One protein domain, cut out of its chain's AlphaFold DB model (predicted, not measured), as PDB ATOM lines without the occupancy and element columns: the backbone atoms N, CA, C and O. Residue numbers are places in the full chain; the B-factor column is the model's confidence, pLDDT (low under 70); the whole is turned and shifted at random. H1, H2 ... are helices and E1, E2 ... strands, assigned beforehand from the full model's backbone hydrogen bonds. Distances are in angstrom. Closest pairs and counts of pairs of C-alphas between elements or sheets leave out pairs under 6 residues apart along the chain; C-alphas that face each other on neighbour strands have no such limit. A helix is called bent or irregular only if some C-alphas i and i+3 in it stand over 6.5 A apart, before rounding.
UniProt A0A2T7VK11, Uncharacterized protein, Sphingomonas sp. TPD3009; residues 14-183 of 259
ATOM      1  N   LEU A  14      32.819 -17.756 -40.578       84.31
ATOM      2  CA  LEU A  14      32.214 -18.802 -39.771       84.31
ATOM      3  C   LEU A  14      32.978 -18.915 -38.456       84.31
ATOM      4  O   LEU A  14      34.183 -19.150 -38.461       84.31
ATOM      5  N   THR A  15      32.271 -18.782 -37.338       90.25
ATOM      6  CA  THR A  15      32.855 -18.955 -36.006       90.25
ATOM      7  C   THR A  15      32.478 -20.318 -35.439       90.25
ATOM      8  O   THR A  15      31.294 -20.668 -35.374       90.25
ATOM      9  N   TYR A  16      33.482 -21.068 -34.994       90.81
ATOM     10  CA  TYR A  16      33.343 -22.368 -34.348       90.81
ATOM     11  C   TYR A  16      33.855 -22.325 -32.912       90.81
ATOM     12  O   TYR A  16      34.850 -21.666 -32.615       90.81
ATOM     13  N   LEU A  17      33.183 -23.073 -32.043       94.00
ATOM     14  CA  LEU A  17      33.679 -23.473 -30.733       94.00
ATOM     15  C   LEU A  17      34.204 -24.898 -30.892       94.00
ATOM     16  O   LEU A  17      33.439 -25.795 -31.244       94.00
ATOM     17  N   ALA A  18      35.506 -25.085 -30.721       92.56
ATOM     18  CA  ALA A  18      36.196 -26.288 -31.157       92.56
ATOM     19  C   ALA A  18      37.157 -26.806 -30.082       92.56
ATOM     20  O   ALA A  18      37.959 -26.058 -29.526       92.56
ATOM     21  N   TYR A  19      37.074 -28.095 -29.797       93.19
ATOM     22  CA  TYR A  19      37.919 -28.816 -28.868       93.19
ATOM     23  C   TYR A  19      39.125 -29.394 -29.603       93.19
ATOM     24  O   TYR A  19      38.971 -30.078 -30.612       93.19
ATOM     25  N   LEU A  20      40.334 -29.112 -29.113       92.62
ATOM     26  CA  LEU A  20      41.565 -29.622 -29.713       92.62
ATOM     27  C   LEU A  20      41.828 -31.068 -29.267       92.62
ATOM     28  O   LEU A  20      42.242 -31.307 -28.129       92.62
ATOM     29  N   GLU A  21      41.634 -32.017 -30.181       89.69
ATOM     30  CA  GLU A  21      41.765 -33.456 -29.918       89.69
ATOM     31  C   GLU A  21      43.192 -33.953 -30.112       89.69
ATOM     32  O   GLU A  21      43.740 -34.652 -29.261       89.69
ATOM     33  N   GLU A  22      43.804 -33.571 -31.229       89.94
ATOM     34  CA  GLU A  22      45.075 -34.128 -31.670       89.94
ATOM     35  C   GLU A  22      45.955 -33.029 -32.258       89.94
ATOM     36  O   GLU A  22      45.484 -32.108 -32.927       89.94
ATOM     37  N   MET A  23      47.265 -33.144 -32.047       90.31
ATOM     38  CA  MET A  23      48.247 -32.337 -32.753       90.31
ATOM     39  C   MET A  23      49.414 -33.222 -33.178       90.31
ATOM     40  O   MET A  23      50.111 -33.789 -32.338       90.31
ATOM     41  N   ALA A  24      49.643 -33.306 -34.483       88.00
ATOM     42  CA  ALA A  24      50.637 -34.185 -35.077       88.00
ATOM     43  C   ALA A  24      51.564 -33.409 -36.012       88.00
ATOM     44  O   ALA A  24      51.148 -32.522 -36.759       88.00
ATOM     45  N   THR A  25      52.849 -33.752 -35.967       87.19
ATOM     46  CA  THR A  25      53.823 -33.277 -36.951       87.19
ATOM     47  C   THR A  25      53.871 -34.261 -38.107       87.19
ATOM     48  O   THR A  25      54.064 -35.454 -37.896       87.19
ATOM     49  N   MET A  26      53.737 -33.739 -39.317       84.62
ATOM     50  CA  MET A  26      53.582 -34.491 -40.553       84.62
ATOM     51  C   MET A  26      54.656 -34.071 -41.567       84.62
ATOM     52  O   MET A  26      55.260 -32.995 -41.454       84.62
ATOM     53  N   TYR A  27      54.874 -34.912 -42.575       82.94
ATOM     54  CA  TYR A  27      55.927 -34.737 -43.574       82.94
ATOM     55  C   TYR A  27      55.355 -34.687 -45.004       82.94
ATOM     56  O   TYR A  27      54.213 -35.098 -45.232       82.94
ATOM     57  N   PRO A  28      56.101 -34.152 -45.991       74.75
ATOM     58  CA  PRO A  28      55.605 -33.926 -47.355       74.75
ATOM     59  C   PRO A  28      55.072 -35.173 -48.074       74.75
ATOM     60  O   PRO A  28      54.214 -35.076 -48.951       74.75
ATOM     61  N   ASP A  29      55.576 -36.344 -47.715       75.75
ATOM     62  CA  ASP A  29      55.173 -37.652 -48.228       75.75
ATOM     63  C   ASP A  29      53.891 -38.187 -47.580       75.75
ATOM     64  O   ASP A  29      53.267 -39.102 -48.114       75.75
ATOM     65  N   THR A  30      53.442 -37.588 -46.474       71.06
ATOM     66  CA  THR A  30      52.177 -37.976 -45.858       71.06
ATOM     67  C   THR A  30      51.009 -37.574 -46.760       71.06
ATOM     68  O   THR A  30      50.884 -36.410 -47.176       71.06
ATOM     69  N   ALA A  31      50.151 -38.550 -47.066       65.38
ATOM     70  CA  ALA A  31      48.855 -38.307 -47.676       65.38
ATOM     71  C   ALA A  31      47.979 -37.544 -46.676       65.38
ATOM     72  O   ALA A  31      47.805 -37.973 -45.538       65.38
ATOM     73  N   VAL A  32      47.464 -36.393 -47.101       65.19
ATOM     74  CA  VAL A  32      46.423 -35.681 -46.362       65.19
ATOM     75  C   VAL A  32      45.126 -35.968 -47.099       65.19
ATOM     76  O   VAL A  32      44.926 -35.529 -48.235       65.19
ATOM     77  N   GLU A  33      44.304 -36.798 -46.477       60.41
ATOM     78  CA  GLU A  33      43.010 -37.209 -46.997       60.41
ATOM     79  C   GLU A  33      41.927 -36.420 -46.275       60.41
ATOM     80  O   GLU A  33      41.945 -36.315 -45.051       60.41
ATOM     81  N   ALA A  34      40.989 -35.869 -47.039       51.97
ATOM     82  CA  ALA A  34      39.736 -35.372 -46.503       51.97
ATOM     83  C   ALA A  34      38.688 -36.492 -46.661       51.97
ATOM     84  O   ALA A  34      38.461 -36.954 -47.790       51.97
ATOM     85  N   PRO A  35      38.055 -36.971 -45.575       44.03
ATOM     86  CA  PRO A  35      37.028 -38.007 -45.653       44.03
ATOM     87  C   PRO A  35      35.926 -37.630 -46.652       44.03
ATOM     88  O   PRO A  35      35.376 -36.532 -46.611       44.03
ATOM     89  N   GLY A  36      35.626 -38.523 -47.598       44.09
ATOM     90  CA  GLY A  36      34.621 -38.293 -48.647       44.09
ATOM     91  C   GLY A  36      35.065 -37.403 -49.819       44.09
ATOM     92  O   GLY A  36      34.421 -37.437 -50.866       44.09
ATOM     93  N   LEU A  37      36.176 -36.670 -49.693       45.84
ATOM     94  CA  LEU A  37      36.762 -35.838 -50.756       45.84
ATOM     95  C   LEU A  37      38.063 -36.432 -51.331       45.84
ATOM     96  O   LEU A  37      38.529 -36.005 -52.387       45.84
ATOM     97  N   GLY A  38      38.628 -37.449 -50.673       53.53
ATOM     98  CA  GLY A  38      39.859 -38.115 -51.091       53.53
ATOM     99  C   GLY A  38      41.106 -37.277 -50.806       53.53
ATOM    100  O   GLY A  38      41.125 -36.422 -49.919       53.53
ATOM    101  N   VAL A  39      42.187 -37.542 -51.543       55.31
ATOM    102  CA  VAL A  39      43.443 -36.788 -51.410       55.31
ATOM    103  C   VAL A  39      43.228 -35.350 -51.872       55.31
ATOM    104  O   VAL A  39      42.840 -35.115 -53.017       55.31
ATOM    105  N   LEU A  40      43.556 -34.388 -51.014       55.34
ATOM    106  CA  LEU A  40      43.405 -32.964 -51.313       55.34
ATOM    107  C   LEU A  40      44.226 -32.552 -52.534       55.34
ATOM    108  O   LEU A  40      45.450 -32.722 -52.570       55.34
ATOM    109  N   ARG A  41      43.555 -31.971 -53.533       45.53
ATOM    110  CA  ARG A  41      44.195 -31.405 -54.724       45.53
ATOM    111  C   ARG A  41      43.496 -30.102 -55.137       45.53
ATOM    112  O   ARG A  41      42.284 -30.131 -55.315       45.53
ATOM    113  N   PRO A  42      44.236 -28.998 -55.358       55.88
ATOM    114  CA  PRO A  42      45.692 -28.871 -55.258       55.88
ATOM    115  C   PRO A  42      46.185 -28.860 -53.800       55.88
ATOM    116  O   PRO A  42      45.584 -28.237 -52.934       55.88
ATOM    117  N   ARG A  43      47.304 -29.552 -53.535       59.41
ATOM    118  CA  ARG A  43      47.952 -29.589 -52.214       59.41
ATOM    119  C   ARG A  43      48.480 -28.180 -51.884       59.41
ATOM    120  O   ARG A  43      49.322 -27.695 -52.646       59.41
ATOM    121  N   PRO A  44      48.039 -27.522 -50.793       66.25
ATOM    122  CA  PRO A  44      48.553 -26.207 -50.419       66.25
ATOM    123  C   PRO A  44      50.087 -26.214 -50.300       66.25
ATOM    124  O   PRO A  44      50.636 -27.182 -49.760       66.25
ATOM    125  N   PRO A  45      50.805 -25.157 -50.735       69.56
ATOM    126  CA  PRO A  45      52.271 -25.160 -50.717       69.56
ATOM    127  C   PRO A  45      52.866 -25.334 -49.314       69.56
ATOM    128  O   PRO A  45      53.969 -25.852 -49.171       69.56
ATOM    129  N   LEU A  46      52.121 -24.973 -48.263       70.12
ATOM    130  CA  LEU A  46      52.517 -25.179 -46.866       70.12
ATOM    131  C   LEU A  46      52.730 -26.662 -46.513       70.12
ATOM    132  O   LEU A  46      53.495 -26.978 -45.607       70.12
ATOM    133  N   LEU A  47      52.085 -27.568 -47.255       71.38
ATOM    134  CA  LEU A  47      52.215 -29.013 -47.093       71.38
ATOM    135  C   LEU A  47      53.383 -29.592 -47.910       71.38
ATOM    136  O   LEU A  47      53.544 -30.811 -47.923       71.38
ATOM    137  N   ALA A  48      54.155 -28.769 -48.631       73.94
ATOM    138  CA  ALA A  48      55.334 -29.209 -49.387       73.94
ATOM    139  C   ALA A  48      56.579 -29.402 -48.501       73.94
ATOM    140  O   ALA A  48      57.535 -30.049 -48.922       73.94
ATOM    141  N   GLY A  49      56.568 -28.840 -47.288       78.00
ATOM    142  CA  GLY A  49      57.597 -29.014 -46.261       78.00
ATOM    143  C   GLY A  49      57.081 -29.809 -45.063       78.00
ATOM    144  O   GLY A  49      56.025 -30.441 -45.127       78.00
ATOM    145  N   LYS A  50      57.814 -29.768 -43.950       84.25
ATOM    146  CA  LYS A  50      57.305 -30.278 -42.674       84.25
ATOM    147  C   LYS A  50      56.118 -29.416 -42.250       84.25
ATOM    148  O   LYS A  50      56.194 -28.187 -42.297       84.25
ATOM    149  N   PHE A  51      55.037 -30.034 -41.792       84.50
ATOM    150  CA  PHE A  51      53.845 -29.316 -41.342       84.50
ATOM    151  C   PHE A  51      53.305 -29.891 -40.036       84.50
ATOM    152  O   PHE A  51      53.689 -30.973 -39.603       84.50
ATOM    153  N   VAL A  52      52.448 -29.131 -39.368       87.00
ATOM    154  CA  VAL A  52      51.738 -29.570 -38.167       87.00
ATOM    155  C   VAL A  52      50.253 -29.526 -38.455       87.00
ATOM    156  O   VAL A  52      49.751 -28.490 -38.885       87.00
ATOM    157  N   ARG A  53      49.576 -30.642 -38.199       87.62
ATOM    158  CA  ARG A  53      48.123 -30.757 -38.199       87.62
ATOM    159  C   ARG A  53      47.629 -30.631 -36.765       87.62
ATOM    160  O   ARG A  53      48.137 -31.335 -35.896       87.62
ATOM    161  N   ALA A  54      46.650 -29.773 -36.524       89.38
ATOM    162  CA  ALA A  54      45.859 -29.810 -35.305       89.38
ATOM    163  C   ALA A  54      44.410 -30.111 -35.666       89.38
ATOM    164  O   ALA A  54      43.805 -29.374 -36.446       89.38
ATOM    165  N   ARG A  55      43.892 -31.199 -35.109       88.69
ATOM    166  CA  ARG A  55      42.544 -31.688 -35.355       88.69
ATOM    167  C   ARG A  55      41.625 -31.238 -34.240       88.69
ATOM    168  O   ARG A  55      41.918 -31.465 -33.064       88.69
ATOM    169  N   PHE A  56      40.509 -30.641 -34.621       89.12
ATOM    170  CA  PHE A  56      39.477 -30.227 -33.695       89.12
ATOM    171  C   PHE A  56      38.159 -30.915 -34.007       89.12
ATOM    172  O   PHE A  56      37.815 -31.073 -35.172       89.12
ATOM    173  N   SER A  57      37.386 -31.223 -32.976       87.50
ATOM    174  CA  SER A  57      35.942 -31.420 -33.087       87.50
ATOM    175  C   SER A  57      35.248 -30.150 -32.620       87.50
ATOM    176  O   SER A  57      35.676 -29.521 -31.653       87.50
ATOM    177  N   GLY A  58      34.212 -29.694 -33.311       88.19
ATOM    178  CA  GLY A  58      33.601 -28.417 -32.960       88.19
ATOM    179  C   GLY A  58      32.142 -28.297 -33.325       88.19
ATOM    180  O   GLY A  58      31.542 -29.193 -33.899       88.19
ATOM    181  N   ILE A  59      31.570 -27.152 -32.979       87.50
ATOM    182  CA  ILE A  59      30.205 -26.756 -33.312       87.50
ATOM    183  C   ILE A  59      30.214 -25.285 -33.723       87.50
ATOM    184  O   ILE A  59      30.982 -24.480 -33.192       87.50
ATOM    185  N   ARG A  60      29.370 -24.904 -34.686       87.94
ATOM    186  CA  ARG A  60      29.211 -23.485 -35.039       87.94
ATOM    187  C   ARG A  60      28.688 -22.725 -33.826       87.94
ATOM    188  O   ARG A  60      27.706 -23.154 -33.228       87.94
ATOM    189  N   ALA A  61      29.273 -21.569 -33.518       90.00
ATOM    190  CA  ALA A  61      28.854 -20.760 -32.371       90.00
ATOM    191  C   ALA A  61      27.351 -20.425 -32.422       90.00
ATOM    192  O   ALA A  61      26.649 -20.587 -31.431       90.00
ATOM    193  N   SER A  62      26.833 -20.092 -33.611       87.31
ATOM    194  CA  SER A  62      25.405 -19.827 -33.821       87.31
ATOM    195  C   SER A  62      24.501 -21.036 -33.556       87.31
ATOM    196  O   SER A  62      23.366 -20.864 -33.131       87.31
ATOM    197  N   LEU A  63      24.985 -22.256 -33.822       87.38
ATOM    198  CA  LEU A  63      24.239 -23.493 -33.557       87.38
ATOM    199  C   LEU A  63      24.356 -23.916 -32.093       87.38
ATOM    200  O   LEU A  63      23.434 -24.512 -31.549       87.38
ATOM    201  N   PHE A  64      25.475 -23.596 -31.445       90.44
ATOM    202  CA  PHE A  64      25.668 -23.882 -30.031       90.44
ATOM    203  C   PHE A  64      24.691 -23.101 -29.148       90.44
ATOM    204  O   PHE A  64      24.188 -23.647 -28.169       90.44
ATOM    205  N   ASP A  65      24.383 -21.852 -29.502       87.50
ATOM    206  CA  ASP A  65      23.367 -21.074 -28.792       87.50
ATOM    207  C   ASP A  65      21.989 -21.750 -28.845       87.50
ATOM    208  O   ASP A  65      21.369 -21.946 -27.802       87.50
ATOM    209  N   GLU A  66      21.571 -22.226 -30.018       87.25
ATOM    210  CA  GLU A  66      20.322 -22.985 -30.169       87.25
ATOM    211  C   GLU A  66      20.365 -24.331 -29.419       87.25
ATOM    212  O   GLU A  66      19.399 -24.738 -28.770       87.25
ATOM    213  N   MET A  67      21.506 -25.024 -29.456       87.75
ATOM    214  CA  MET A  67      21.697 -26.279 -28.731       87.75
ATOM    215  C   MET A  67      21.559 -26.088 -27.215       87.75
ATOM    216  O   MET A  67      20.919 -26.909 -26.556       87.75
ATOM    217  N   LYS A  68      22.109 -24.999 -26.660       86.56
ATOM    218  CA  LYS A  68      21.968 -24.661 -25.234       86.56
ATOM    219  C   LYS A  68      20.512 -24.452 -24.836       86.56
ATOM    220  O   LYS A  68      20.130 -24.882 -23.750       86.56
ATOM    221  N   GLU A  69      19.704 -23.823 -25.687       83.50
ATOM    222  CA  GLU A  69      18.276 -23.620 -25.414       83.50
ATOM    223  C   GLU A  69      17.507 -24.947 -25.356       83.50
ATOM    224  O   GLU A  69      16.635 -25.117 -24.505       83.50
ATOM    225  N   ILE A  70      17.858 -25.907 -26.217       80.38
ATOM    226  CA  ILE A  70      17.199 -27.222 -26.285       80.38
ATOM    227  C   ILE A  70      17.626 -28.134 -25.135       80.38
ATOM    228  O   ILE A  70      16.788 -28.780 -24.505       80.38
ATOM    229  N   VAL A  71      18.932 -28.230 -24.884       80.31
ATOM    230  CA  VAL A  71      19.485 -29.136 -23.868       80.31
ATOM    231  C   VAL A  71      19.271 -28.575 -22.459       80.31
ATOM    232  O   VAL A  71      19.093 -29.341 -21.508       80.31
ATOM    233  N   GLY A  72      19.269 -27.245 -22.331       75.81
ATOM    234  CA  GLY A  72      19.335 -26.539 -21.060       75.81
ATOM    235  C   GLY A  72      20.714 -26.671 -20.407       75.81
ATOM    236  O   GLY A  72      21.343 -27.731 -20.421       75.81
ATOM    237  N   LEU A  73      21.195 -25.599 -19.781       66.69
ATOM    238  CA  LEU A  73      22.369 -25.683 -18.906       66.69
ATOM    239  C   LEU A  73      21.956 -26.362 -17.599       66.69
ATOM    240  O   LEU A  73      20.909 -26.018 -17.048       66.69
ATOM    241  N   SER A  74      22.733 -27.337 -17.111       62.84
ATOM    242  CA  SER A  74      22.426 -27.982 -15.829       62.84
ATOM    243  C   SER A  74      22.700 -26.990 -14.693       62.84
ATOM    244  O   SER A  74      23.862 -26.652 -14.481       62.84
ATOM    245  N   PRO A  75      21.687 -26.502 -13.949       52.50
ATOM    246  CA  PRO A  75      21.928 -25.413 -13.006       52.50
ATOM    247  C   PRO A  75      22.745 -25.836 -11.782       52.50
ATOM    248  O   PRO A  75      23.350 -24.978 -11.164       52.50
ATOM    249  N   ASP A  76      22.776 -27.128 -11.428       57.31
ATOM    250  CA  ASP A  76      23.361 -27.602 -10.159       57.31
ATOM    251  C   ASP A  76      23.743 -29.101 -10.174       57.31
ATOM    252  O   ASP A  76      23.719 -29.794  -9.143       57.31
ATOM    253  N   GLY A  77      24.063 -29.623 -11.361       61.53
ATOM    254  CA  GLY A  77      24.326 -31.042 -11.584       61.53
ATOM    255  C   GLY A  77      23.056 -31.901 -11.589       61.53
ATOM    256  O   GLY A  77      22.023 -31.576 -11.001       61.53
ATOM    257  N   ILE A  78      23.119 -33.033 -12.285       65.56
ATOM    258  CA  ILE A  78      21.989 -33.953 -12.417       65.56
ATOM    259  C   ILE A  78      21.932 -34.874 -11.198       65.56
ATOM    260  O   ILE A  78      22.822 -35.698 -11.000       65.56
ATOM    261  N   ARG A  79      20.875 -34.760 -10.386       68.62
ATOM    262  CA  ARG A  79      20.799 -35.437  -9.076       68.62
ATOM    263  C   ARG A  79      19.979 -36.727  -9.082       68.62
ATOM    264  O   ARG A  79      20.206 -37.585  -8.237       68.62
ATOM    265  N   SER A  80      19.048 -36.885 -10.022       80.38
ATOM    266  CA  SER A  80      18.169 -38.064 -10.110       80.38
ATOM    267  C   SER A  80      18.353 -38.850 -11.412       80.38
ATOM    268  O   SER A  80      18.775 -38.303 -12.432       80.38
ATOM    269  N   ALA A  81      18.002 -40.139 -11.386       79.81
ATOM    270  CA  ALA A  81      18.051 -41.010 -12.562       79.81
ATOM    271  C   ALA A  81      17.102 -40.545 -13.684       79.81
ATOM    272  O   ALA A  81      17.476 -40.576 -14.855       79.81
ATOM    273  N   ASP A  82      15.910 -40.042 -13.342       82.25
ATOM    274  CA  ASP A  82      14.959 -39.503 -14.325       82.25
ATOM    275  C   ASP A  82      15.506 -38.272 -15.045       82.25
ATOM    276  O   ASP A  82      15.443 -38.192 -16.271       82.25
ATOM    277  N   GLN A  83      16.132 -37.351 -14.307       80.31
ATOM    278  CA  GLN A  83      16.789 -36.193 -14.911       80.31
ATOM    279  C   GLN A  83      17.962 -36.614 -15.807       80.31
ATOM    280  O   GLN A  83      18.150 -36.016 -16.866       80.31
ATOM    281  N   ARG A  84      18.725 -37.662 -15.442       78.81
ATOM    282  CA  ARG A  84      19.790 -38.212 -16.307       78.81
ATOM    283  C   ARG A  84      19.217 -38.770 -17.607       78.81
ATOM    284  O   ARG A  84      19.739 -38.456 -18.676       78.81
ATOM    285  N   ARG A  85      18.128 -39.544 -17.539       81.69
ATOM    286  CA  ARG A  85      17.439 -40.082 -18.725       81.69
ATOM    287  C   ARG A  85      16.908 -38.973 -19.627       81.69
ATOM    288  O   ARG A  85      17.148 -39.006 -20.833       81.69
ATOM    289  N   GLN A  86      16.242 -37.975 -19.049       82.94
ATOM    290  CA  GLN A  86      15.709 -36.834 -19.794       82.94
ATOM    291  C   GLN A  86      16.827 -36.036 -20.476       82.94
ATOM    292  O   GLN A  86      16.735 -35.739 -21.666       82.94
ATOM    293  N   ARG A  87      17.918 -35.758 -19.752       82.12
ATOM    294  CA  ARG A  87      19.114 -35.098 -20.288       82.12
ATOM    295  C   ARG A  87      19.729 -35.886 -21.441       82.12
ATOM    296  O   ARG A  87      19.986 -35.315 -22.495       82.12
ATOM    297  N   ARG A  88      19.930 -37.197 -21.275       81.06
ATOM    298  CA  ARG A  88      20.478 -38.075 -22.322       81.06
ATOM    299  C   ARG A  88      19.606 -38.052 -23.576       81.06
ATOM    300  O   ARG A  88      20.135 -37.970 -24.680       81.06
ATOM    301  N   ALA A  89      18.284 -38.110 -23.415       83.44
ATOM    302  CA  ALA A  89      17.352 -38.021 -24.535       83.44
ATOM    303  C   ALA A  89      17.474 -36.672 -25.264       83.44
ATOM    304  O   ALA A  89      17.620 -36.667 -26.484       83.44
ATOM    305  N   ALA A  90      17.514 -35.560 -24.520       83.69
ATOM    306  CA  ALA A  90      17.681 -34.219 -25.083       83.69
ATOM    307  C   ALA A  90      19.021 -34.054 -25.821       83.69
ATOM    308  O   ALA A  90      19.038 -33.563 -26.945       83.69
ATOM    309  N   LEU A  91      20.129 -34.526 -25.238       84.38
ATOM    310  CA  LEU A  91      21.449 -34.516 -25.878       84.38
ATOM    311  C   LEU A  91      21.457 -35.348 -27.161       84.38
ATOM    312  O   LEU A  91      21.905 -34.872 -28.198       84.38
ATOM    313  N   ARG A  92      20.924 -36.574 -27.121       83.44
ATOM    314  CA  ARG A  92      20.850 -37.448 -28.297       83.44
ATOM    315  C   ARG A  92      20.042 -36.807 -29.424       83.44
ATOM    316  O   ARG A  92      20.436 -36.905 -30.582       83.44
ATOM    317  N   ASP A  93      18.922 -36.170 -29.105       83.88
ATOM    318  CA  ASP A  93      18.100 -35.504 -30.115       83.88
ATOM    319  C   ASP A  93      18.755 -34.216 -30.629       83.88
ATOM    320  O   ASP A  93      18.705 -33.946 -31.831       83.88
ATOM    321  N   ALA A  94      19.465 -33.481 -29.770       84.62
ATOM    322  CA  ALA A  94      20.285 -32.349 -30.181       84.62
ATOM    323  C   ALA A  94      21.412 -32.783 -31.135       84.62
ATOM    324  O   ALA A  94      21.530 -32.216 -32.214       84.62
ATOM    325  N   PHE A  95      22.178 -33.832 -30.821       82.38
ATOM    326  CA  PHE A  95      23.259 -34.326 -31.688       82.38
ATOM    327  C   PHE A  95      22.768 -34.901 -33.024       82.38
ATOM    328  O   PHE A  95      23.469 -34.837 -34.030       82.38
ATOM    329  N   LYS A  96      21.526 -35.395 -33.104       82.44
ATOM    330  CA  LYS A  96      20.918 -35.703 -34.411       82.44
ATOM    331  C   LYS A  96      20.729 -34.438 -35.249       82.44
ATOM    332  O   LYS A  96      20.916 -34.477 -36.465       82.44
ATOM    333  N   ARG A  97      20.360 -33.326 -34.613       82.75
ATOM    334  CA  ARG A  97      20.023 -32.066 -35.281       82.75
ATOM    335  C   ARG A  97      21.244 -31.216 -35.622       82.75
ATOM    336  O   ARG A  97      21.276 -30.635 -36.703       82.75
ATOM    337  N   PHE A  98      22.222 -31.143 -34.728       81.38
ATOM    338  CA  PHE A  98      23.381 -30.268 -34.862       81.38
ATOM    339  C   PHE A  98      24.609 -31.073 -35.287       81.38
ATOM    340  O   PHE A  98      25.049 -31.931 -34.524       81.38
ATOM    341  N   PRO A  99      25.170 -30.817 -36.482       74.62
ATOM    342  CA  PRO A  99      26.400 -31.472 -36.898       74.62
ATOM    343  C   PRO A  99      27.564 -31.026 -36.006       74.62
ATOM    344  O   PRO A  99      27.694 -29.837 -35.693       74.62
ATOM    345  N   VAL A 100      28.424 -31.979 -35.641       80.12
ATOM    346  CA  VAL A 100      29.682 -31.735 -34.923       80.12
ATOM    347  C   VAL A 100      30.832 -31.939 -35.907       80.12
ATOM    348  O   VAL A 100      31.314 -33.059 -36.072       80.12
ATOM    349  N   PRO A 101      31.229 -30.899 -36.653       76.25
ATOM    350  CA  PRO A 101      32.291 -31.039 -37.633       76.25
ATOM    351  C   PRO A 101      33.655 -31.330 -37.028       76.25
ATOM    352  O   PRO A 101      34.001 -30.820 -35.957       76.25
ATOM    353  N   VAL A 102      34.460 -32.057 -37.800       79.81
ATOM    354  CA  VAL A 102      35.899 -32.155 -37.577       79.81
ATOM    355  C   VAL A 102      36.599 -31.110 -38.448       79.81
ATOM    356  O   VAL A 102      36.233 -30.857 -39.594       79.81
ATOM    357  N   ILE A 103      37.569 -30.423 -37.860       81.94
ATOM    358  CA  ILE A 103      38.252 -29.260 -38.414       81.94
ATOM    359  C   ILE A 103      39.748 -29.531 -38.291       81.94
ATOM    360  O   ILE A 103      40.299 -29.480 -37.193       81.94
ATOM    361  N   ASP A 104      40.418 -29.777 -39.411       82.69
ATOM    362  CA  ASP A 104      41.872 -29.927 -39.436       82.69
ATOM    363  C   ASP A 104      42.523 -28.586 -39.802       82.69
ATOM    364  O   ASP A 104      42.290 -28.043 -40.884       82.69
ATOM    365  N   LEU A 105      43.348 -28.046 -38.900       85.12
ATOM    366  CA  LEU A 105      44.174 -26.860 -39.131       85.12
ATOM    367  C   LEU A 105      45.621 -27.253 -39.430       85.12
ATOM    368  O   LEU A 105      46.243 -27.999 -38.672       85.12
ATOM    369  N   PHE A 106      46.188 -26.690 -40.495       82.69
ATOM    370  CA  PHE A 106      47.559 -26.970 -40.918       82.69
ATOM    371  C   PHE A 106      48.455 -25.738 -40.785       82.69
ATOM    372  O   PHE A 106      48.142 -24.679 -41.319       82.69
ATOM    373  N   TRP A 107      49.611 -25.889 -40.137       83.12
ATOM    374  CA  TRP A 107      50.666 -24.869 -40.071       83.12
ATOM    375  C   TRP A 107      51.970 -25.384 -40.660       83.12
ATOM    376  O   TRP A 107      52.272 -26.573 -40.573       83.12
ATOM    377  N   SER A 108      52.819 -24.465 -41.125       81.19
ATOM    378  CA  SER A 108      54.222 -24.789 -41.370       81.19
ATOM    379  C   SER A 108      54.895 -25.310 -40.089       81.19
ATOM    380  O   SER A 108      54.755 -24.744 -38.997       81.19
ATOM    381  N   GLY A 109      55.625 -26.414 -40.224       80.56
ATOM    382  CA  GLY A 109      56.454 -27.000 -39.174       80.56
ATOM    383  C   GLY A 109      57.847 -26.373 -39.095       80.56
ATOM    384  O   GLY A 109      58.504 -26.509 -38.061       80.56
ATOM    385  N   ASP A 110      58.260 -25.672 -40.151       82.12
ATOM    386  CA  ASP A 110      59.598 -25.092 -40.294       82.12
ATOM    387  C   ASP A 110      59.642 -23.596 -39.948       82.12
ATOM    388  O   ASP A 110      60.716 -23.072 -39.666       82.12
ATOM    389  N   ASP A 111      58.494 -22.907 -39.905       83.12
ATOM    390  CA  ASP A 111      58.417 -21.506 -39.479       83.12
ATOM    391  C   ASP A 111      58.530 -21.367 -37.939       83.12
ATOM    392  O   ASP A 111      57.617 -21.773 -37.203       83.12
ATOM    393  N   PRO A 112      59.607 -20.743 -37.412       82.38
ATOM    394  CA  PRO A 112      59.772 -20.529 -35.976       82.38
ATOM    395  C   PRO A 112      58.686 -19.635 -35.366       82.38
ATOM    396  O   PRO A 112      58.346 -19.817 -34.192       82.38
ATOM    397  N   ALA A 113      58.143 -18.680 -36.131       81.75
ATOM    398  CA  ALA A 113      57.093 -17.784 -35.660       81.75
ATOM    399  C   ALA A 113      55.766 -18.539 -35.506       81.75
ATOM    400  O   ALA A 113      55.143 -18.460 -34.441       81.75
ATOM    401  N   ALA A 114      55.376 -19.334 -36.512       77.81
ATOM    402  CA  ALA A 114      54.236 -20.241 -36.416       77.81
ATOM    403  C   ALA A 114      54.398 -21.236 -35.259       77.81
ATOM    404  O   ALA A 114      53.482 -21.381 -34.448       77.81
ATOM    405  N   ARG A 115      55.577 -21.864 -35.118       83.19
ATOM    406  CA  ARG A 115      55.868 -22.776 -34.002       83.19
ATOM    407  C   ARG A 115      55.670 -22.098 -32.649       83.19
ATOM    408  O   ARG A 115      54.916 -22.606 -31.826       83.19
ATOM    409  N   SER A 116      56.284 -20.932 -32.441       82.62
ATOM    410  CA  SER A 116      56.180 -20.227 -31.162       82.62
ATOM    411  C   SER A 116      54.749 -19.769 -30.863       82.62
ATOM    412  O   SER A 116      54.321 -19.820 -29.712       82.62
ATOM    413  N   ARG A 117      53.983 -19.355 -31.883       82.00
ATOM    414  CA  ARG A 117      52.560 -19.022 -31.723       82.00
ATOM    415  C   ARG A 117      51.755 -20.245 -31.288       82.00
ATOM    416  O   ARG A 117      50.988 -20.128 -30.332       82.00
ATOM    417  N   ARG A 118      51.942 -21.400 -31.940       86.44
ATOM    418  CA  ARG A 118      51.258 -22.645 -31.557       86.44
ATOM    419  C   ARG A 118      51.605 -23.056 -30.132       86.44
ATOM    420  O   ARG A 118      50.694 -23.245 -29.345       86.44
ATOM    421  N   GLU A 119      52.886 -23.116 -29.774       85.31
ATOM    422  CA  GLU A 119      53.331 -23.543 -28.435       85.31
ATOM    423  C   GLU A 119      52.797 -22.644 -27.310       85.31
ATOM    424  O   GLU A 119      52.522 -23.120 -26.212       85.31
ATOM    425  N   ARG A 120      52.622 -21.342 -27.571       84.50
ATOM    426  CA  ARG A 120      52.051 -20.410 -26.586       84.50
ATOM    427  C   ARG A 120      50.530 -20.479 -26.486       84.50
ATOM    428  O   ARG A 120      49.995 -20.170 -25.427       84.50
ATOM    429  N   THR A 121      49.852 -20.813 -27.581       83.12
ATOM    430  CA  THR A 121      48.393 -20.648 -27.699       83.12
ATOM    431  C   THR A 121      47.652 -21.973 -27.580       83.12
ATOM    432  O   THR A 121      46.620 -22.039 -26.926       83.12
ATOM    433  N   MET A 122      48.165 -23.029 -28.208       87.94
ATOM    434  CA  MET A 122      47.473 -24.303 -28.368       87.94
ATOM    435  C   MET A 122      47.890 -25.284 -27.283       87.94
ATOM    436  O   MET A 122      49.071 -25.576 -27.095       87.94
ATOM    437  N   ARG A 123      46.891 -25.824 -26.594       89.12
ATOM    438  CA  ARG A 123      47.036 -26.866 -25.584       89.12
ATOM    439  C   ARG A 123      46.056 -27.966 -25.930       89.12
ATOM    440  O   ARG A 123      44.882 -27.675 -26.141       89.12
ATOM    441  N   LEU A 124      46.545 -29.202 -26.010       88.94
ATOM    442  CA  LEU A 124      45.678 -30.361 -26.216       88.94
ATOM    443  C   LEU A 124      44.584 -30.384 -25.146       88.94
ATOM    444  O   LEU A 124      44.808 -29.939 -24.015       88.94
ATOM    445  N   HIS A 125      43.414 -30.895 -25.516       86.56
ATOM    446  CA  HIS A 125      42.276 -31.069 -24.618       86.56
ATOM    447  C   HIS A 125      41.714 -29.764 -24.031       86.56
ATOM    448  O   HIS A 125      41.196 -29.742 -22.916       86.56
ATOM    449  N   HIS A 126      41.833 -28.665 -24.780       91.06
ATOM    450  CA  HIS A 126      41.238 -27.370 -24.447       91.06
ATOM    451  C   HIS A 126      40.292 -26.908 -25.553       91.06
ATOM    452  O   HIS A 126      40.407 -27.345 -26.705       91.06
ATOM    453  N   TRP A 127      39.376 -26.006 -25.199       94.12
ATOM    454  CA  TRP A 127      38.449 -25.411 -26.149       94.12
ATOM    455  C   TRP A 127      38.977 -24.093 -26.714       94.12
ATOM    456  O   TRP A 127      39.621 -23.285 -26.040       94.12
ATOM    457  N   PHE A 128      38.651 -23.863 -27.977       94.88
ATOM    458  CA  PHE A 128      39.070 -22.710 -28.750       94.88
ATOM    459  C   PHE A 128      37.892 -22.120 -29.514       94.88
ATOM    460  O   PHE A 128      37.010 -22.835 -29.982       94.88
ATOM    461  N   GLN A 129      37.915 -20.805 -29.692       94.88
ATOM    462  CA  GLN A 129      37.149 -20.138 -30.731       94.88
ATOM    463  C   GLN A 129      38.000 -20.072 -32.002       94.88
ATOM    464  O   GLN A 129      39.133 -19.577 -31.966       94.88
ATOM    465  N   LEU A 130      37.437 -20.557 -33.107       91.31
ATOM    466  CA  LEU A 130      38.022 -20.494 -34.442       91.31
ATOM    467  C   LEU A 130      37.163 -19.586 -35.316       91.31
ATOM    468  O   LEU A 130      35.990 -19.878 -35.523       91.31
ATOM    469  N   ASP A 131      37.753 -18.527 -35.860       89.94
ATOM    470  CA  ASP A 131      37.114 -17.706 -36.886       89.94
ATOM    471  C   ASP A 131      37.698 -18.100 -38.243       89.94
ATOM    472  O   ASP A 131      38.890 -17.910 -38.500       89.94
ATOM    473  N   LEU A 132      36.865 -18.684 -39.098       82.88
ATOM    474  CA  LEU A 132      37.236 -19.250 -40.390       82.88
ATOM    475  C   LEU A 132      36.579 -18.458 -41.518       82.88
ATOM    476  O   LEU A 132      35.481 -17.930 -41.371       82.88
ATOM    477  N   SER A 133      37.230 -18.391 -42.671       80.19
ATOM    478  CA  SER A 133      36.648 -17.838 -43.894       80.19
ATOM    479  C   SER A 133      36.771 -18.875 -44.994       80.19
ATOM    480  O   SER A 133      37.887 -19.276 -45.324       80.19
ATOM    481  N   ALA A 134      35.633 -19.256 -45.573       70.00
ATOM    482  CA  ALA A 134      35.599 -20.086 -46.773       70.00
ATOM    483  C   ALA A 134      36.231 -19.334 -47.958       70.00
ATOM    484  O   ALA A 134      36.120 -18.102 -48.041       70.00
ATOM    485  N   GLY A 135      36.889 -20.070 -48.852       61.78
ATOM    486  CA  GLY A 135      37.500 -19.545 -50.073       61.78
ATOM    487  C   GLY A 135      38.981 -19.894 -50.216       61.78
ATOM    488  O   GLY A 135      39.600 -20.453 -49.314       61.78
ATOM    489  N   ASP A 136      39.549 -19.537 -51.366       56.41
ATOM    490  CA  ASP A 136      40.910 -19.919 -51.740       56.41
ATOM    491  C   ASP A 136      41.967 -19.446 -50.729       56.41
ATOM    492  O   ASP A 136      41.976 -18.301 -50.265       56.41
ATOM    493  N   VAL A 137      42.908 -20.341 -50.428       56.19
ATOM    494  CA  VAL A 137      44.085 -20.049 -49.607       56.19
ATOM    495  C   VAL A 137      44.961 -19.032 -50.342       56.19
ATOM    496  O   VAL A 137      45.470 -19.317 -51.425       56.19
ATOM    497  N   LEU A 138      45.155 -17.851 -49.751       47.75
ATOM    498  CA  LEU A 138      45.895 -16.750 -50.383       47.75
ATOM    499  C   LEU A 138      47.422 -16.864 -50.209       47.75
ATOM    500  O   LEU A 138      48.163 -16.365 -51.055       47.75
ATOM    501  N   ASP A 139      47.899 -17.511 -49.137       52.78
ATOM    502  CA  ASP A 139      49.328 -17.663 -48.816       52.78
ATOM    503  C   ASP A 139      49.609 -18.981 -48.057       52.78
ATOM    504  O   ASP A 139      48.850 -19.408 -47.191       52.78
ATOM    505  N   ALA A 140      50.756 -19.604 -48.340       48.62
ATOM    506  CA  ALA A 140      51.281 -20.808 -47.692       48.62
ATOM    507  C   ALA A 140      51.718 -20.604 -46.227       48.62
ATOM    508  O   ALA A 140      52.145 -21.547 -45.560       48.62
ATOM    509  N   ARG A 141      51.678 -19.368 -45.727       51.22
ATOM    510  CA  ARG A 141      52.000 -19.028 -44.333       51.22
ATOM    511  C   ARG A 141      50.770 -18.941 -43.434       51.22
ATOM    512  O   ARG A 141      50.924 -18.884 -42.213       51.22
ATOM    513  N   GLU A 142      49.570 -18.927 -44.011       56.81
ATOM    514  CA  GLU A 142      48.321 -18.869 -43.257       56.81
ATOM    515  C   GLU A 142      47.838 -20.280 -42.889       56.81
ATOM    516  O   GLU A 142      48.060 -21.226 -43.650       56.81
ATOM    517  N   PRO A 143      47.195 -20.459 -41.721       56.53
ATOM    518  CA  PRO A 143      46.684 -21.759 -41.335       56.53
ATOM    519  C   PRO A 143      45.508 -22.116 -42.235       56.53
ATOM    520  O   PRO A 143      44.527 -21.370 -42.309       56.53
ATOM    521  N   VAL A 144      45.618 -23.255 -42.906       60.50
ATOM    522  CA  VAL A 144      44.558 -23.769 -43.772       60.50
ATOM    523  C   VAL A 144      43.659 -24.665 -42.953       60.50
ATOM    524  O   VAL A 144      44.150 -25.483 -42.178       60.50
ATOM    525  N   PHE A 145      42.357 -24.496 -43.133       63.59
ATOM    526  CA  PHE A 145      41.345 -25.379 -42.579       63.59
ATOM    527  C   PHE A 145      40.867 -26.362 -43.639       63.59
ATOM    528  O   PHE A 145      40.660 -25.983 -44.796       63.59
ATOM    529  N   ILE A 146      40.644 -27.600 -43.212       59.28
ATOM    530  CA  ILE A 146      39.916 -28.607 -43.971       59.28
ATOM    531  C   ILE A 146      38.781 -29.094 -43.096       59.28
ATOM    532  O   ILE A 146      38.996 -29.627 -42.006       59.28
ATOM    533  N   GLY A 147      37.575 -28.827 -43.572       54.00
ATOM    534  CA  GLY A 147      36.360 -29.239 -42.916       54.00
ATOM    535  C   GLY A 147      36.014 -30.651 -43.303       54.00
ATOM    536  O   GLY A 147      35.772 -30.931 -44.472       54.00
ATOM    537  N   GLU A 148      35.964 -31.527 -42.317       56.78
ATOM    538  CA  GLU A 148      35.510 -32.889 -42.503       56.78
ATOM    539  C   GLU A 148      34.028 -32.973 -42.103       56.78
ATOM    540  O   GLU A 148      33.644 -32.507 -41.019       56.78
ATOM    541  N   PRO A 149      33.167 -33.566 -42.948       45.44
ATOM    542  CA  PRO A 149      31.854 -33.976 -42.491       45.44
ATOM    543  C   PRO A 149      31.979 -35.098 -41.456       45.44
ATOM    544  O   PRO A 149      32.841 -35.971 -41.553       45.44
ATOM    545  N   GLU A 150      31.068 -35.090 -40.488       44.97
ATOM    546  CA  GLU A 150      30.868 -36.197 -39.553       44.97
ATOM    547  C   GLU A 150      30.646 -37.515 -40.324       44.97
ATOM    548  O   GLU A 150      29.951 -37.541 -41.346       44.97
ATOM    549  N   VAL A 151      31.230 -38.618 -39.836       41.38
ATOM    550  CA  VAL A 151      31.112 -39.952 -40.448       41.38
ATOM    551  C   VAL A 151      29.639 -40.275 -40.731       41.38
ATOM    552  O   VAL A 151      28.827 -40.392 -39.819       41.38
ATOM    553  N   GLY A 152      29.294 -40.434 -42.012       38.69
ATOM    554  CA  GLY A 152      27.942 -40.793 -42.456       38.69
ATOM    555  C   GLY A 152      27.037 -39.629 -42.875       38.69
ATOM    556  O   GLY A 152      25.910 -39.889 -43.300       38.69
ATOM    557  N   ARG A 153      27.498 -38.370 -42.828       49.81
ATOM    558  CA  ARG A 153      26.779 -37.223 -43.416       49.81
ATOM    559  C   ARG A 153      27.476 -36.727 -44.691       49.81
ATOM    560  O   ARG A 153      28.704 -36.723 -44.750       49.81
ATOM    561  N   PRO A 154      26.726 -36.324 -45.732       47.19
ATOM    562  CA  PRO A 154      27.331 -35.717 -46.911       47.19
ATOM    563  C   PRO A 154      28.012 -34.388 -46.532       47.19
ATOM    564  O   PRO A 154      27.491 -33.681 -45.666       47.19
ATOM    565  N   PRO A 155      29.144 -34.029 -47.167       53.53
ATOM    566  CA  PRO A 155      29.785 -32.736 -46.953       53.53
ATOM    567  C   PRO A 155      28.801 -31.608 -47.267       53.53
ATOM    568  O   PRO A 155      28.237 -31.550 -48.363       53.53
ATOM    569  N   GLU A 156      28.569 -30.720 -46.300       53.50
ATOM    570  CA  GLU A 156      27.832 -29.489 -46.567       53.50
ATOM    571  C   GLU A 156      28.682 -28.591 -47.487       53.50
ATOM    572  O   GLU A 156      29.899 -28.519 -47.315       53.50
ATOM    573  N   PRO A 157      28.081 -27.862 -48.444       51.06
ATOM    574  CA  PRO A 157      28.814 -27.014 -49.394       51.06
ATOM    575  C   PRO A 157      29.615 -25.871 -48.739       51.06
ATOM    576  O   PRO A 157      30.387 -25.199 -49.410       51.06
ATOM    577  N   GLU A 158      29.452 -25.638 -47.434       50.62
ATOM    578  CA  GLU A 158      30.219 -24.654 -46.657       50.62
ATOM    579  C   GLU A 158      31.568 -25.205 -46.135       50.62
ATOM    580  O   GLU A 158      32.349 -24.450 -45.559       50.62
ATOM    581  N   PHE A 159      31.865 -26.494 -46.358       52.78
ATOM    582  CA  PHE A 159      33.076 -27.205 -45.907       52.78
ATOM    583  C   PHE A 159      34.196 -27.232 -46.961       52.78
ATOM    584  O   PHE A 159      34.951 -28.195 -47.086       52.78
ATOM    585  N   GLU A 160      34.315 -26.165 -47.745       54.72
ATOM    586  CA  GLU A 160      35.441 -25.983 -48.658       54.72
ATOM    587  C   GLU A 160      36.674 -25.487 -47.886       54.72
ATOM    588  O   GLU A 160      36.557 -24.798 -46.868       54.72
ATOM    589  N   SER A 161      37.875 -25.854 -48.352       62.09
ATOM    590  CA  SER A 161      39.130 -25.395 -47.749       62.09
ATOM    591  C   SER A 161      39.138 -23.874 -47.590       62.09
ATOM    592  O   SER A 161      38.682 -23.162 -48.485       62.09
ATOM    593  N   GLY A 162      39.668 -23.381 -46.472       70.12
ATOM    594  CA  GLY A 162      39.634 -21.955 -46.157       70.12
ATOM    595  C   GLY A 162      40.812 -21.476 -45.323       70.12
ATOM    596  O   GLY A 162      41.797 -22.189 -45.117       70.12
ATOM    597  N   ARG A 163      40.686 -20.247 -44.818       76.56
ATOM    598  CA  ARG A 163      41.704 -19.578 -43.995       76.56
ATOM    599  C   ARG A 163      41.250 -19.410 -42.549       76.56
ATOM    600  O   ARG A 163      40.097 -19.049 -42.294       76.56
ATOM    601  N   LEU A 164      42.181 -19.593 -41.616       82.81
ATOM    602  CA  LEU A 164      42.009 -19.207 -40.216       82.81
ATOM    603  C   LEU A 164      42.252 -17.700 -40.055       82.81
ATOM    604  O   LEU A 164      43.366 -17.217 -40.247       82.81
ATOM    605  N   LEU A 165      41.213 -16.966 -39.662       84.88
ATOM    606  CA  LEU A 165      41.272 -15.536 -39.354       84.88
ATOM    607  C   LEU A 165      41.614 -15.273 -37.886       84.88
ATOM    608  O   LEU A 165      42.311 -14.308 -37.573       84.88
ATOM    609  N   GLY A 166      41.126 -16.131 -36.990       86.94
ATOM    610  CA  GLY A 166      41.259 -15.962 -35.549       86.94
ATOM    611  C   GLY A 166      41.307 -17.299 -34.823       86.94
ATOM    612  O   GLY A 166      40.565 -18.219 -35.149       86.94
ATOM    613  N   LEU A 167      42.197 -17.394 -33.835       90.69
ATOM    614  CA  LEU A 167      42.318 -18.529 -32.924       90.69
ATOM    615  C   LEU A 167      42.491 -17.985 -31.511       90.69
ATOM    616  O   LEU A 167      43.469 -17.285 -31.233       90.69
ATOM    617  N   ARG A 168      41.562 -18.327 -30.620       93.62
ATOM    618  CA  ARG A 168      41.580 -17.880 -29.225       93.62
ATOM    619  C   ARG A 168      41.213 -19.036 -28.304       93.62
ATOM    620  O   ARG A 168      40.202 -19.684 -28.530       93.62
ATOM    621  N   ALA A 169      42.005 -19.265 -27.260       93.50
ATOM    622  CA  ALA A 169      41.615 -20.179 -26.188       93.50
ATOM    623  C   ALA A 169      40.402 -19.612 -25.435       93.50
ATOM    624  O   ALA A 169      40.374 -18.417 -25.111       93.50
ATOM    625  N   LEU A 170      39.407 -20.453 -25.172       93.62
ATOM    626  CA  LEU A 170      38.262 -20.046 -24.370       93.62
ATOM    627  C   LEU A 170      38.673 -19.865 -22.905       93.62
ATOM    628  O   LEU A 170      39.567 -20.540 -22.392       93.62
ATOM    629  N   SER A 171      38.039 -18.911 -22.232       92.75
ATOM    630  CA  SER A 171      38.136 -18.787 -20.780       92.75
ATOM    631  C   SER A 171      37.338 -19.897 -20.098       92.75
ATOM    632  O   SER A 171      36.405 -20.444 -20.681       92.75
ATOM    633  N   GLN A 172      37.649 -20.194 -18.835       88.38
ATOM    634  CA  GLN A 172      36.940 -21.226 -18.071       88.38
ATOM    635  C   GLN A 172      35.414 -21.034 -18.088       88.38
ATOM    636  O   GLN A 172      34.684 -21.992 -18.314       88.38
ATOM    637  N   HIS A 173      34.941 -19.794 -17.935       88.88
ATOM    638  CA  HIS A 173      33.514 -19.469 -17.967       88.88
ATOM    639  C   HIS A 173      32.853 -19.779 -19.324       88.88
ATOM    640  O   HIS A 173      31.693 -20.174 -19.384       88.88
ATOM    641  N   GLU A 174      33.591 -19.624 -20.424       91.81
ATOM    642  CA  GLU A 174      33.116 -19.967 -21.769       91.81
ATOM    643  C   GLU A 174      33.172 -21.482 -22.028       91.81
ATOM    644  O   GLU A 174      32.341 -22.007 -22.770       91.81
ATOM    645  N   GLU A 175      34.125 -22.196 -21.415       90.12
ATOM    646  CA  GLU A 175      34.252 -23.654 -21.533       90.12
ATOM    647  C   GLU A 175      33.185 -24.424 -20.749       90.12
ATOM    648  O   GLU A 175      32.788 -25.506 -21.174       90.12
ATOM    649  N   GLU A 176      32.740 -23.911 -19.602       86.62
ATOM    650  CA  GLU A 176      31.764 -24.569 -18.722       86.62
ATOM    651  C   GLU A 176      30.524 -25.113 -19.454       86.62
ATOM    652  O   GLU A 176      30.268 -26.315 -19.345       86.62
ATOM    653  N   PRO A 177      29.784 -24.322 -20.256       87.31
ATOM    654  CA  PRO A 177      28.621 -24.835 -20.981       87.31
ATOM    655  C   PRO A 177      28.989 -25.856 -22.068       87.31
ATOM    656  O   PRO A 177      28.205 -26.759 -22.357       87.31
ATOM    657  N   LEU A 178      30.178 -25.748 -22.671       89.25
ATOM    658  CA  LEU A 178      30.661 -26.727 -23.650       89.25
ATOM    659  C   LEU A 178      30.974 -28.055 -22.958       89.25
ATOM    660  O   LEU A 178      30.554 -29.111 -23.420       89.25
ATOM    661  N   ARG A 179      31.641 -28.019 -21.802       85.19
ATOM    662  CA  ARG A 179      31.883 -29.211 -20.981       85.19
ATOM    663  C   ARG A 179      30.571 -29.822 -20.493       85.19
ATOM    664  O   ARG A 179      30.437 -31.040 -20.534       85.19
ATOM    665  N   ASP A 180      29.601 -29.010 -20.091       82.44
ATOM    666  CA  ASP A 180      28.289 -29.487 -19.643       82.44
ATOM    667  C   ASP A 180      27.521 -30.231 -20.749       82.44
ATOM    668  O   ASP A 180      26.742 -31.127 -20.453       82.44
ATOM    669  N   ILE A 181      27.744 -29.912 -22.026       84.19
ATOM    670  CA  ILE A 181      27.053 -30.564 -23.151       84.19
ATOM    671  C   ILE A 181      27.872 -31.722 -23.741       84.19
ATOM    672  O   ILE A 181      27.318 -32.780 -24.032       84.19
ATOM    673  N   PHE A 182      29.185 -31.539 -23.904       81.56
ATOM    674  CA  PHE A 182      30.058 -32.470 -24.628       81.56
ATOM    675  C   PHE A 182      30.881 -33.389 -23.722       81.56
ATOM    676  O   PHE A 182      31.247 -34.485 -24.141       81.56
ATOM    677  N   SER A 183      31.177 -32.991 -22.480       70.19
ATOM    678  CA  SER A 183      31.813 -33.905 -21.534       70.19
ATOM    679  C   SER A 183      30.719 -34.768 -20.916       70.19
ATOM    680  O   SER A 183      29.895 -34.302 -20.130       70.19
TER     681      SER A 183
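This is residues 14 to 183 of the 259 residues of an uncharacterized protein of Sphingomonas sp. TPD3009 (UniProt A0A2T7VK11). A small closed barrel of six strands stands toward one end of an elongated domain, and the helical hairpin of H2 and H3 reaches away from it to make the length, residues 79 to 85 sticking out. H5 packs on the outside of the barrel across E1, close to the hairpin, while H1 and H4 lie outside the barrel toward the end far from the hairpin. The 170 printed residues include five named helices and six named strands, in the order E1 H1 E2 H2 H3 E3 H4 E4 E5 E6 H5, and the class is mixed. Round the ring run E1 E2 E3 E5 E6 E4 and back to E1, each neighbour pair antiparallel. The whole is compact, with a radius of gyration of the C-alphas of 17.4 A, and spans 54 by 35 by 23 A.

E1, residues 14 to 26, bends by 90 degrees at residue 17 and has E2, residues 51 to 60, on one side (N 19 and O 57, 2.7 A) and E4, residues 127 to 134, on the other side (N 16 and O 130, 2.8 A). H1, residues 45 to 48, is over E3, residues 102 to 108, at a height of 7.8 A over the sheet; E3 pairs with E2 (N 54 and O 105, 2.8 A). H2, residues 61 to 71, is on the barrel, its closest C-alphas to E1 being Ala 61 and Tyr 16, 5.2 A. It forms a helical hairpin with H3, residues 81 to 97, which touches it with residues 87 to 94 alone, the closest C-alphas being Val 71 and Ala 90, 5.5 A; the tilt is shallow at 34 degrees, only just short of steep, opposite ways. H4, residues 112 to 121, is outside the barrel at a height of 7.3 A. E5, residues 144 to 148, pairs with E3 (N 104 and O 146, 3.0 A) and forms a hairpin with E6, residues 162 to 169 (N 145 and O 162, 3.1 A); E6 pairs with E4 (N 131 and O 166, 2.9 A). H5, residues 172 to 182, is over E1 and, only just, E4, with 3 C-alphas on E4; it runs across the strands, at 83 degrees to E1 on the local plane. H5 is irregular, only just: C-alphas 174 and 177 are 6.7 A apart. Every O i to N i+4 pair is within hydrogen-bond range in H3 and H4, 6 of 7 in H2 and 5 of 7 in H5; H1 is too short for such a pair.

E1 begins at C-alpha 14 (32.214, -18.802, -39.771) and measures 26.5 A, E2 26.1 A, H3 24.5 A and E4 21.5 A. H5 ends at C-alpha 182 (30.058, -32.470, -24.628).

The C-alphas of Ala 48 and Ser 80 are the two farthest apart, 54.8 A. The printed part has no cut; the links E1 to H1 and E5 to E6 are long. The mean pLDDT of the printed part is 76.1, and residues 31 to 45, 73 to 79 and 135 to 161 are under 70.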